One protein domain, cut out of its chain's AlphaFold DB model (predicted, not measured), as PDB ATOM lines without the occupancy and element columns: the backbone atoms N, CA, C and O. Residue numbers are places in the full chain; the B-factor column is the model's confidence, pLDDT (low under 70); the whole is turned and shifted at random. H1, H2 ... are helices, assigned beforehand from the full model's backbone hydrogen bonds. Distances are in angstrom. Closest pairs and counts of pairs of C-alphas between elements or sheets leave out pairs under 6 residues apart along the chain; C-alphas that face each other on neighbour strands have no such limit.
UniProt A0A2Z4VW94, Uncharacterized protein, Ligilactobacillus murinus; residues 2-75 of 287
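Overview. This is residues 2 to 75 of the 287 residues of an uncharacterized protein of Ligilactobacillus murinus (UniProt A0A2Z4VW94). The long helix H3 forms the core, with H4 folded back beside it as one helical hairpin and the shorter H2 packed antiparallel along part of it as another. H1 crosses steeply over the space between H2 and H4, its later part near H2 and its first residue near H4, while the four-residue H5 lies past the end of H4, near the start of H3. The printed part has 74 residues with five named helices, H1 to H5 in chain order, and no named strand; its class is all helix. It is compact, with a radius of gyration of the C-alphas of 12.5 A, and elongated, spanning 38 by 25 by 21 A.

Arrangement. H3, residues 29 to 46, is the hub, touching three helices. H4, residues 54 to 68, touches H3 at a shallow tilt of 30 degrees, opposite ways; the closest C-alphas, of Lys 37 and Ile 64, are 5.6 A apart. H2, residues 16 to 23, touches residues 32 to 39 of H3 alone, at a shallow tilt of 23 degrees, opposite ways, closest at the C-alphas of Val 18 and Val 35, 6.2 A. H5, residues 72 to 75, only just touches H3, at residues 29 to 30 alone, with 3 pairs of C-alphas within 8 A; the closest are Ala 30 and Tyr 72, 5.8 A. H1, residues 2 to 12, is close to H2 but not clearly touching, at a steep tilt of 54 degrees, with the C-alphas of Val 10 and Val 19 closest at 7.4 A. It is likewise close to H4 but not clearly touching, the C-alphas of Leu 2 and Leu 63 being closest at 8.0 A, and it is apart from H3. In H1, H2, H3 and H4 every O i to N i+4 pair is within hydrogen-bond range; H5 is too short for such a pair.

Along the chain. H3 is 26.0 A long, from C-alpha 29 at (8.580, 2.143, -49.995) to C-alpha 46. H4 measures 21.2 A, H1 15.5 A, H2 10.7 A and H5 5.1 A. H1 begins at C-alpha 2, (13.347, 16.651, -43.731), and H5 ends at C-alpha 75, (13.928, 1.640, -53.244).

Size, cuts and confidence. The two C-alphas farthest apart, of Ser 26 and Glu 51, are 39.0 A apart. The printed part has no cut and no long link. Mean pLDDT of the printed part is 90.8, and no printed residue is under 70.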
ATOM      1  N   LEU A   2      14.232  17.585 -43.000       79.94
ATOM      2  CA  LEU A   2      13.347  16.651 -43.731       79.94
ATOM      3  C   LEU A   2      12.616  15.629 -42.837       79.94
ATOM      4  O   LEU A   2      11.394  15.531 -42.891       79.94
ATOM      5  N   LYS A   3      13.357  14.916 -41.974       81.75
ATOM      6  CA  LYS A   3      12.783  13.949 -41.023       81.75
ATOM      7  C   LYS A   3      11.716  14.588 -40.128       81.75
ATOM      8  O   LYS A   3      10.617  14.067 -40.047       81.75
ATOM      9  N   TYR A   4      12.032  15.727 -39.508       83.31
ATOM     10  CA  TYR A   4      11.097  16.461 -38.648       83.31
ATOM     11  C   TYR A   4       9.828  16.861 -39.409       83.31
ATOM     12  O   TYR A   4       8.728  16.605 -38.935       83.31
ATOM     13  N   THR A   5       9.966  17.421 -40.614       88.00
ATOM     14  CA  THR A   5       8.818  17.808 -41.442       88.00
ATOM     15  C   THR A   5       7.910  16.619 -41.753       88.00
ATOM     16  O   THR A   5       6.701  16.731 -41.575       88.00
ATOM     17  N   LEU A   6       8.477  15.484 -42.179       89.19
ATOM     18  CA  LEU A   6       7.708  14.265 -42.446       89.19
ATOM     19  C   LEU A   6       7.026  13.747 -41.179       89.19
ATOM     20  O   LEU A   6       5.849  13.412 -41.220       89.19
ATOM     21  N   THR A   7       7.730  13.738 -40.044       88.50
ATOM     22  CA  THR A   7       7.154  13.340 -38.756       88.50
ATOM     23  C   THR A   7       5.970  14.224 -38.367       88.50
ATOM     24  O   THR A   7       4.918  13.685 -38.048       88.50
ATOM     25  N   LYS A   8       6.088  15.558 -38.445       88.50
ATOM     26  CA  LYS A   8       4.976  16.465 -38.108       88.50
ATOM     27  C   LYS A   8       3.803  16.343 -39.074       88.50
ATOM     28  O   LYS A   8       2.663  16.421 -38.636       88.50
ATOM     29  N   TYR A   9       4.073  16.134 -40.362       92.94
ATOM     30  CA  TYR A   9       3.032  15.830 -41.341       92.94
ATOM     31  C   TYR A   9       2.271  14.552 -40.955       92.94
ATOM     32  O   TYR A   9       1.050  14.593 -40.843       92.94
ATOM     33  N   VAL A  10       2.976  13.454 -40.662       91.75
ATOM     34  CA  VAL A  10       2.346  12.186 -40.255       91.75
ATOM     35  C   VAL A  10       1.577  12.326 -38.936       91.75
ATOM     36  O   VAL A  10       0.486  11.790 -38.789       91.75
ATOM     37  N   GLU A  11       2.120  13.062 -37.970       88.19
ATOM     38  CA  GLU A  11       1.525  13.217 -36.638       88.19
ATOM     39  C   GLU A  11       0.274  14.113 -36.622       88.19
ATOM     40  O   GLU A  11      -0.609  13.944 -35.775       88.19
ATOM     41  N   ILE A  12       0.224  15.114 -37.505       88.88
ATOM     42  CA  ILE A  12      -0.794  16.165 -37.448       88.88
ATOM     43  C   ILE A  12      -1.765  16.084 -38.621       88.88
ATOM     44  O   ILE A  12      -2.949  16.279 -38.390       88.88
ATOM     45  N   GLU A  13      -1.312  15.840 -39.850       91.12
ATOM     46  CA  GLU A  13      -2.097  16.186 -41.050       91.12
ATOM     47  C   GLU A  13      -2.358  15.043 -42.015       91.12
ATOM     48  O   GLU A  13      -3.243  15.176 -42.862       91.12
ATOM     49  N   CYS A  14      -1.594  13.955 -41.934       93.56
ATOM     50  CA  CYS A  14      -1.749  12.871 -42.891       93.56
ATOM     51  C   CYS A  14      -3.125  12.208 -42.770       93.56
ATOM     52  O   CYS A  14      -3.711  12.112 -41.686       93.56
ATOM     53  N   SER A  15      -3.646  11.743 -43.901       94.25
ATOM     54  CA  SER A  15      -4.895  10.987 -43.923       94.25
ATOM     55  C   SER A  15      -4.760   9.610 -43.268       94.25
ATOM     56  O   SER A  15      -3.681   9.019 -43.185       94.25
ATOM     57  N   GLU A  16      -5.898   9.047 -42.857       94.00
ATOM     58  CA  GLU A  16      -5.973   7.672 -42.340       94.00
ATOM     59  C   GLU A  16      -5.408   6.643 -43.335       94.00
ATOM     60  O   GLU A  16      -4.827   5.637 -42.926       94.00
ATOM     61  N   GLU A  17      -5.527   6.910 -44.641       94.94
ATOM     62  CA  GLU A  17      -4.947   6.073 -45.692       94.94
ATOM     63  C   GLU A  17      -3.420   6.013 -45.576       94.94
ATOM     64  O   GLU A  17      -2.856   4.918 -45.532       94.94
ATOM     65  N   VAL A  18      -2.759   7.166 -45.437       95.38
ATOM     66  CA  VAL A  18      -1.303   7.252 -45.250       95.38
ATOM     67  C   VAL A  18      -0.878   6.486 -43.998       95.38
ATOM     68  O   VAL A  18       0.046   5.674 -44.066       95.38
ATOM     69  N   VAL A  19      -1.576   6.677 -42.871       93.56
ATOM     70  CA  VAL A  19      -1.295   5.944 -41.622       93.56
ATOM     71  C   VAL A  19      -1.409   4.436 -41.837       93.56
ATOM     72  O   VAL A  19      -0.515   3.688 -41.440       93.56
ATOM     73  N   SER A  20      -2.480   3.978 -42.492       93.19
ATOM     74  CA  SER A  20      -2.698   2.551 -42.742       93.19
ATOM     75  C   SER A  20      -1.577   1.931 -43.581       93.19
ATOM     76  O   SER A  20      -1.101   0.845 -43.257       93.19
ATOM     77  N   LYS A  21      -1.097   2.650 -44.604       92.12
ATOM     78  CA  LYS A  21      -0.020   2.203 -45.495       92.12
ATOM     79  C   LYS A  21       1.344   2.213 -44.816       92.12
ATOM     80  O   LYS A  21       2.125   1.299 -45.041       92.12
ATOM     81  N   LEU A  22       1.614   3.190 -43.952       89.75
ATOM     82  CA  LEU A  22       2.847   3.240 -43.157       89.75
ATOM     83  C   LEU A  22       2.964   2.076 -42.163       89.75
ATOM     84  O   LEU A  22       4.073   1.664 -41.829       89.75
ATOM     85  N   LEU A  23       1.833   1.567 -41.666       88.06
ATOM     86  CA  LEU A  23       1.793   0.454 -40.712       88.06
ATOM     87  C   LEU A  23       1.756  -0.925 -41.389       88.06
ATOM     88  O   LEU A  23       1.992  -1.939 -40.725       88.06
ATOM     89  N   ASP A  24       1.476  -0.978 -42.691       88.25
ATOM     90  CA  ASP A  24       1.410  -2.213 -43.460       88.25
ATOM     91  C   ASP A  24       2.789  -2.595 -44.012       88.25
ATOM     92  O   ASP A  24       3.253  -2.085 -45.030       88.25
ATOM     93  N   LYS A  25       3.430  -3.559 -43.342       84.12
ATOM     94  CA  LYS A  25       4.753  -4.079 -43.719       84.12
ATOM     95  C   LYS A  25       4.789  -4.773 -45.086       84.12
ATOM     96  O   LYS A  25       5.874  -5.108 -45.538       84.12
ATOM     97  N   SER A  26       3.640  -5.049 -45.705       85.56
ATOM     98  CA  SER A  26       3.583  -5.644 -47.046       85.56
ATOM     99  C   SER A  26       3.687  -4.615 -48.175       85.56
ATOM    100  O   SER A  26       3.825  -5.002 -49.335       85.56
ATOM    101  N   ILE A  27       3.612  -3.321 -47.854       86.69
ATOM    102  CA  ILE A  27       3.653  -2.236 -48.831       86.69
ATOM    103  C   ILE A  27       5.097  -1.776 -49.033       86.69
ATOM    104  O   ILE A  27       5.811  -1.467 -48.077       86.69
ATOM    105  N   GLY A  28       5.513  -1.693 -50.297       85.75
ATOM    106  CA  GLY A  28       6.839  -1.210 -50.666       85.75
ATOM    107  C   GLY A  28       7.012   0.290 -50.413       85.75
ATOM    108  O   GLY A  28       6.057   1.069 -50.436       85.75
ATOM    109  N   LEU A  29       8.261   0.728 -50.226       87.94
ATOM    110  CA  LEU A  29       8.580   2.143 -49.995       87.94
ATOM    111  C   LEU A  29       8.089   3.060 -51.127       87.94
ATOM    112  O   LEU A  29       7.635   4.167 -50.845       87.94
ATOM    113  N   ALA A  30       8.158   2.614 -52.385       88.75
ATOM    114  CA  ALA A  30       7.686   3.396 -53.529       88.75
ATOM    115  C   ALA A  30       6.181   3.701 -53.430       88.75
ATOM    116  O   ALA A  30       5.772   4.850 -53.594       88.75
ATOM    117  N   ASP A  31       5.371   2.704 -53.067       90.00
ATOM    118  CA  ASP A  31       3.927   2.871 -52.881       90.00
ATOM    119  C   ASP A  31       3.614   3.806 -51.704       90.00
ATOM    120  O   ASP A  31       2.732   4.660 -51.802       90.00
ATOM    121  N   ILE A  32       4.366   3.699 -50.600       91.69
ATOM    122  CA  ILE A  32       4.238   4.613 -49.454       91.69
ATOM    123  C   ILE A  32       4.510   6.060 -49.886       91.69
ATOM    124  O   ILE A  32       3.747   6.963 -49.537       91.69
ATOM    125  N   LEU A  33       5.582   6.296 -50.650       92.94
ATOM    126  CA  LEU A  33       5.931   7.634 -51.128       92.94
ATOM    127  C   LEU A  33       4.877   8.206 -52.083       92.94
ATOM    128  O   LEU A  33       4.577   9.397 -51.999       92.94
ATOM    129  N   GLU A  34       4.281   7.383 -52.948       93.81
ATOM    130  CA  GLU A  34       3.187   7.810 -53.827       93.81
ATOM    131  C   GLU A  34       1.945   8.239 -53.039       93.81
ATOM    132  O   GLU A  34       1.390   9.305 -53.311       93.81
ATOM    133  N   VAL A  35       1.553   7.468 -52.021       95.81
ATOM    134  CA  VAL A  35       0.402   7.800 -51.165       95.81
ATOM    135  C   VAL A  35       0.654   9.096 -50.387       95.81
ATOM    136  O   VAL A  35      -0.202   9.979 -50.370       95.81
ATOM    137  N   ILE A  36       1.853   9.269 -49.818       96.62
ATOM    138  CA  ILE A  36       2.250  10.522 -49.151       96.62
ATOM    139  C   ILE A  36       2.206  11.699 -50.131       96.62
ATOM    140  O   ILE A  36       1.696  12.768 -49.801       96.62
ATOM    141  N   LYS A  37       2.739  11.529 -51.344       96.69
ATOM    142  CA  LYS A  37       2.764  12.586 -52.362       96.69
ATOM    143  C   LYS A  37       1.354  13.042 -52.733       96.69
ATOM    144  O   LYS A  37       1.127  14.247 -52.846       96.69
ATOM    145  N   GLU A  38       0.433  12.107 -52.933       97.44
ATOM    146  CA  GLU A  38      -0.949  12.427 -53.290       97.44
ATOM    147  C   GLU A  38      -1.683  13.129 -52.143       97.44
ATOM    148  O   GLU A  38      -2.344  14.147 -52.345       97.44
ATOM    149  N   ASP A  39      -1.493  12.661 -50.912       97.62
ATOM    150  CA  ASP A  39      -2.060  13.302 -49.727       97.62
ATOM    151  C   ASP A  39      -1.533  14.738 -49.536       97.62
ATOM    152  O   ASP A  39      -2.313  15.672 -49.332       97.62
ATOM    153  N   LEU A  40      -0.228  14.959 -49.731       96.75
ATOM    154  CA  LEU A  40       0.359  16.302 -49.730       96.75
ATOM    155  C   LEU A  40      -0.252  17.190 -50.826       96.75
ATOM    156  O   LEU A  40      -0.589  18.343 -50.549       96.75
ATOM    157  N   LYS A  41      -0.446  16.684 -52.054       96.75
ATOM    158  CA  LYS A  41      -1.115  17.436 -53.137       96.75
ATOM    159  C   LYS A  41      -2.531  17.854 -52.739       96.75
ATOM    160  O   LYS A  41      -2.885  19.022 -52.906       96.75
ATOM    161  N   ASN A  42      -3.290  16.959 -52.116       95.62
ATOM    162  CA  ASN A  42      -4.626  17.262 -51.607       95.62
ATOM    163  C   ASN A  42      -4.608  18.360 -50.525       95.62
ATOM    164  O   ASN A  42      -5.455  19.258 -50.532       95.62
ATOM    165  N   ILE A  43      -3.634  18.335 -49.607       94.06
ATOM    166  CA  ILE A  43      -3.459  19.386 -48.587       94.06
ATOM    167  C   ILE A  43      -3.137  20.735 -49.243       94.06
ATOM    168  O   ILE A  43      -3.702  21.765 -48.855       94.06
ATOM    169  N   LEU A  44      -2.253  20.736 -50.246       93.94
ATOM    170  CA  LEU A  44      -1.880  21.925 -51.014       93.94
ATOM    171  C   LEU A  44      -3.106  22.571 -51.661       93.94
ATOM    172  O   LEU A  44      -3.305  23.775 -51.505       93.94
ATOM    173  N   GLU A  45      -3.927  21.781 -52.355       93.44
ATOM    174  CA  GLU A  45      -5.125  22.256 -53.050       93.44
ATOM    175  C   GLU A  45      -6.138  22.887 -52.094       93.44
ATOM    176  O   GLU A  45      -6.611  24.002 -52.337       93.44
ATOM    177  N   LYS A  46      -6.402  22.230 -50.957       91.94
ATOM    178  CA  LYS A  46      -7.306  22.738 -49.913       91.94
ATOM    179  C   LYS A  46      -6.837  24.067 -49.316       91.94
ATOM    180  O   LYS A  46      -7.665  24.869 -48.893       91.94
ATOM    181  N   ASN A  47      -5.528  24.327 -49.308       91.75
ATOM    182  CA  ASN A  47      -4.932  25.481 -48.635       91.75
ATOM    183  C   ASN A  47      -4.306  26.519 -49.588       91.75
ATOM    184  O   ASN A  47      -3.600  27.415 -49.131       91.75
ATOM    185  N   LEU A  48      -4.598  26.484 -50.896       86.44
ATOM    186  CA  LEU A  48      -3.998  27.384 -51.904       86.44
ATOM    187  C   LEU A  48      -4.085  28.886 -51.575       86.44
ATOM    188  O   LEU A  48      -3.224  29.656 -51.998       86.44
ATOM    189  N   ARG A  49      -5.129  29.313 -50.855       88.56
ATOM    190  CA  ARG A  49      -5.364  30.715 -50.458       88.56
ATOM    191  C   ARG A  49      -5.145  30.972 -48.964       88.56
ATOM    192  O   ARG A  49      -5.475  32.048 -48.480       88.56
ATOM    193  N   ASN A  50      -4.615  29.995 -48.232       91.56
ATOM    194  CA  ASN A  50      -4.358  30.122 -46.807       91.56
ATOM    195  C   ASN A  50      -3.000  30.807 -46.577       91.56
ATOM    196  O   ASN A  50      -1.946  30.167 -46.566       91.56
ATOM    197  N   GLU A  51      -3.023  32.128 -46.383       91.75
ATOM    198  CA  GLU A  51      -1.811  32.925 -46.148       91.75
ATOM    199  C   GLU A  51      -1.054  32.490 -44.885       91.75
ATOM    200  O   GLU A  51       0.183  32.450 -44.887       91.75
ATOM    201  N   ARG A  52      -1.779  32.090 -43.831       91.75
ATOM    202  CA  ARG A  52      -1.201  31.605 -42.568       91.75
ATOM    203  C   ARG A  52      -0.334  30.369 -42.797       91.75
ATOM    204  O   ARG A  52       0.735  30.262 -42.201       91.75
ATOM    205  N   MET A  53      -0.752  29.459 -43.677       91.31
ATOM    206  CA  MET A  53      -0.021  28.220 -43.985       91.31
ATOM    207  C   MET A  53       1.030  28.361 -45.096       91.31
ATOM    208  O   MET A  53       1.691  27.382 -45.430       91.31
ATOM    209  N   SER A  54       1.244  29.556 -45.652       92.00
ATOM    210  CA  SER A  54       2.135  29.784 -46.807       92.00
ATOM    211  C   SER A  54       3.524  29.136 -46.686       92.00
ATOM    212  O   SER A  54       3.974  28.464 -47.617       92.00
ATOM    213  N   LYS A  55       4.194  29.281 -45.534       89.62
ATOM    214  CA  LYS A  55       5.507  28.659 -45.275       89.62
ATOM    215  C   LYS A  55       5.435  27.132 -45.291       89.62
ATOM    216  O   LYS A  55       6.282  26.488 -45.900       89.62
ATOM    217  N   GLN A  56       4.419  26.559 -44.654       90.81
ATOM    218  CA  GLN A  56       4.223  25.113 -44.587       90.81
ATOM    219  C   GLN A  56       3.916  24.524 -45.969       90.81
ATOM    220  O   GLN A  56       4.530  23.540 -46.369       90.81
ATOM    221  N   ILE A  57       3.056  25.188 -46.744       93.06
ATOM    222  CA  ILE A  57       2.755  24.825 -48.135       93.06
ATOM    223  C   ILE A  57       4.022  24.847 -48.996       93.06
ATOM    224  O   ILE A  57       4.204  23.968 -49.836       93.06
ATOM    225  N   SER A  58       4.907  25.832 -48.803       93.31
ATOM    226  CA  SER A  58       6.197  25.875 -49.505       93.31
ATOM    227  C   SER A  58       7.040  24.637 -49.202       93.31
ATOM    228  O   SER A  58       7.525  23.987 -50.121       93.31
ATOM    229  N   VAL A  59       7.147  24.267 -47.924       92.75
ATOM    230  CA  VAL A  59       7.898  23.081 -47.494       92.75
ATOM    231  C   VAL A  59       7.285  21.794 -48.062       92.75
ATOM    232  O   VAL A  59       8.009  20.913 -48.512       92.75
ATOM    233  N   TYR A  60       5.960  21.675 -48.114       95.06
ATOM    234  CA  TYR A  60       5.302  20.503 -48.705       95.06
ATOM    235  C   TYR A  60       5.491  20.400 -50.222       95.06
ATOM    236  O   TYR A  60       5.642  19.296 -50.739       95.06
ATOM    237  N   LYS A  61       5.579  21.524 -50.943       94.81
ATOM    238  CA  LYS A  61       5.978  21.518 -52.364       94.81
ATOM    239  C   LYS A  61       7.401  20.992 -52.552       94.81
ATOM    240  O   LYS A  61       7.655  20.235 -53.488       94.81
ATOM    241  N   GLU A  62       8.317  21.367 -51.662       94.50
ATOM    242  CA  GLU A  62       9.683  20.833 -51.662       94.50
ATOM    243  C   GLU A  62       9.689  19.325 -51.377       94.50
ATOM    244  O   GLU A  62      10.376  18.591 -52.082       94.50
ATOM    245  N   LEU A  63       8.879  18.836 -50.425       94.50
ATOM    246  CA  LEU A  63       8.727  17.395 -50.172       94.50
ATOM    247  C   LEU A  63       8.232  16.637 -51.406       94.50
ATOM    248  O   LEU A  63       8.824  15.623 -51.762       94.50
ATOM    249  N   ILE A  64       7.189  17.137 -52.073       95.62
ATOM    250  CA  ILE A  64       6.671  16.539 -53.313       95.62
ATOM    251  C   ILE A  64       7.779  16.469 -54.367       95.62
ATOM    252  O   ILE A  64       7.991  15.417 -54.959       95.62
ATOM    253  N   THR A  65       8.533  17.556 -54.542       95.25
ATOM    254  CA  THR A  65       9.650  17.606 -55.498       95.25
ATOM    255  C   THR A  65      10.722  16.567 -55.157       95.25
ATOM    256  O   THR A  65      11.221  15.881 -56.043       95.25
ATOM    257  N   LEU A  66      11.067  16.407 -53.874       93.06
ATOM    258  CA  LEU A  66      12.037  15.403 -53.430       93.06
ATOM    259  C   LEU A  66      11.552  13.973 -53.694       93.06
ATOM    260  O   LEU A  66      12.341  13.138 -54.135       93.06
ATOM    261  N   ILE A  67      10.267  13.698 -53.456       93.25
ATOM    262  CA  ILE A  67       9.660  12.400 -53.770       93.25
ATOM    263  C   ILE A  67       9.737  12.139 -55.280       93.25
ATOM    264  O   ILE A  67      10.219  11.091 -55.689       93.25
ATOM    265  N   GLU A  68       9.358  13.111 -56.112       93.12
ATOM    266  CA  GLU A  68       9.398  12.996 -57.579       93.12
ATOM    267  C   GLU A  68      10.821  12.829 -58.142       93.12
ATOM    268  O   GLU A  68      11.004  12.229 -59.199       93.12
ATOM    269  N   MET A  69      11.837  13.336 -57.440       92.31
ATOM    270  CA  MET A  69      13.252  13.151 -57.783       92.31
ATOM    271  C   MET A  69      13.834  11.813 -57.301       92.31
ATOM    272  O   MET A  69      14.988  11.511 -57.616       92.31
ATOM    273  N   THR A  70      13.092  11.037 -56.509       89.38
ATOM    274  CA  THR A  70      13.578   9.774 -55.951       89.38
ATOM    275  C   THR A  70      13.543   8.675 -57.009       89.38
ATOM    276  O   THR A  70      12.531   8.454 -57.668       89.38
ATOM    277  N   ASP A  71      14.653   7.952 -57.159       85.44
ATOM    278  CA  ASP A  71      14.721   6.790 -58.044       85.44
ATOM    279  C   ASP A  71      14.054   5.580 -57.376       85.44
ATOM    280  O   ASP A  71      14.631   4.941 -56.493       85.44
ATOM    281  N   TYR A  72      12.824   5.269 -57.785       83.56
ATOM    282  CA  TYR A  72      12.064   4.152 -57.222       83.56
ATOM    283  C   TYR A  72      12.713   2.790 -57.478       83.56
ATOM    284  O   TYR A  72      12.580   1.907 -56.636       83.56
ATOM    285  N   ALA A  73      13.509   2.630 -58.540       76.25
ATOM    286  CA  ALA A  73      14.216   1.373 -58.789       76.25
ATOM    287  C   ALA A  73      15.281   1.075 -57.714       76.25
ATOM    288  O   ALA A  73      15.639  -0.080 -57.477       76.25
ATOM    289  N   TYR A  74      15.790   2.110 -57.040       76.94
ATOM    290  CA  TYR A  74      16.711   1.959 -55.916       76.94
ATOM    291  C   TYR A  74      15.990   1.543 -54.620       76.94
ATOM    292  O   TYR A  74      16.591   0.870 -53.782       76.94
ATOM    293  N   LEU A  75      14.708   1.895 -54.463       75.69
ATOM    294  CA  LEU A  75      13.928   1.640 -53.244       75.69
ATOM    295  C   LEU A  75      13.518   0.176 -53.075       75.69
ATOM    296  O   LEU A  75      13.474  -0.302 -51.945       75.69
TER     297      LEU A  75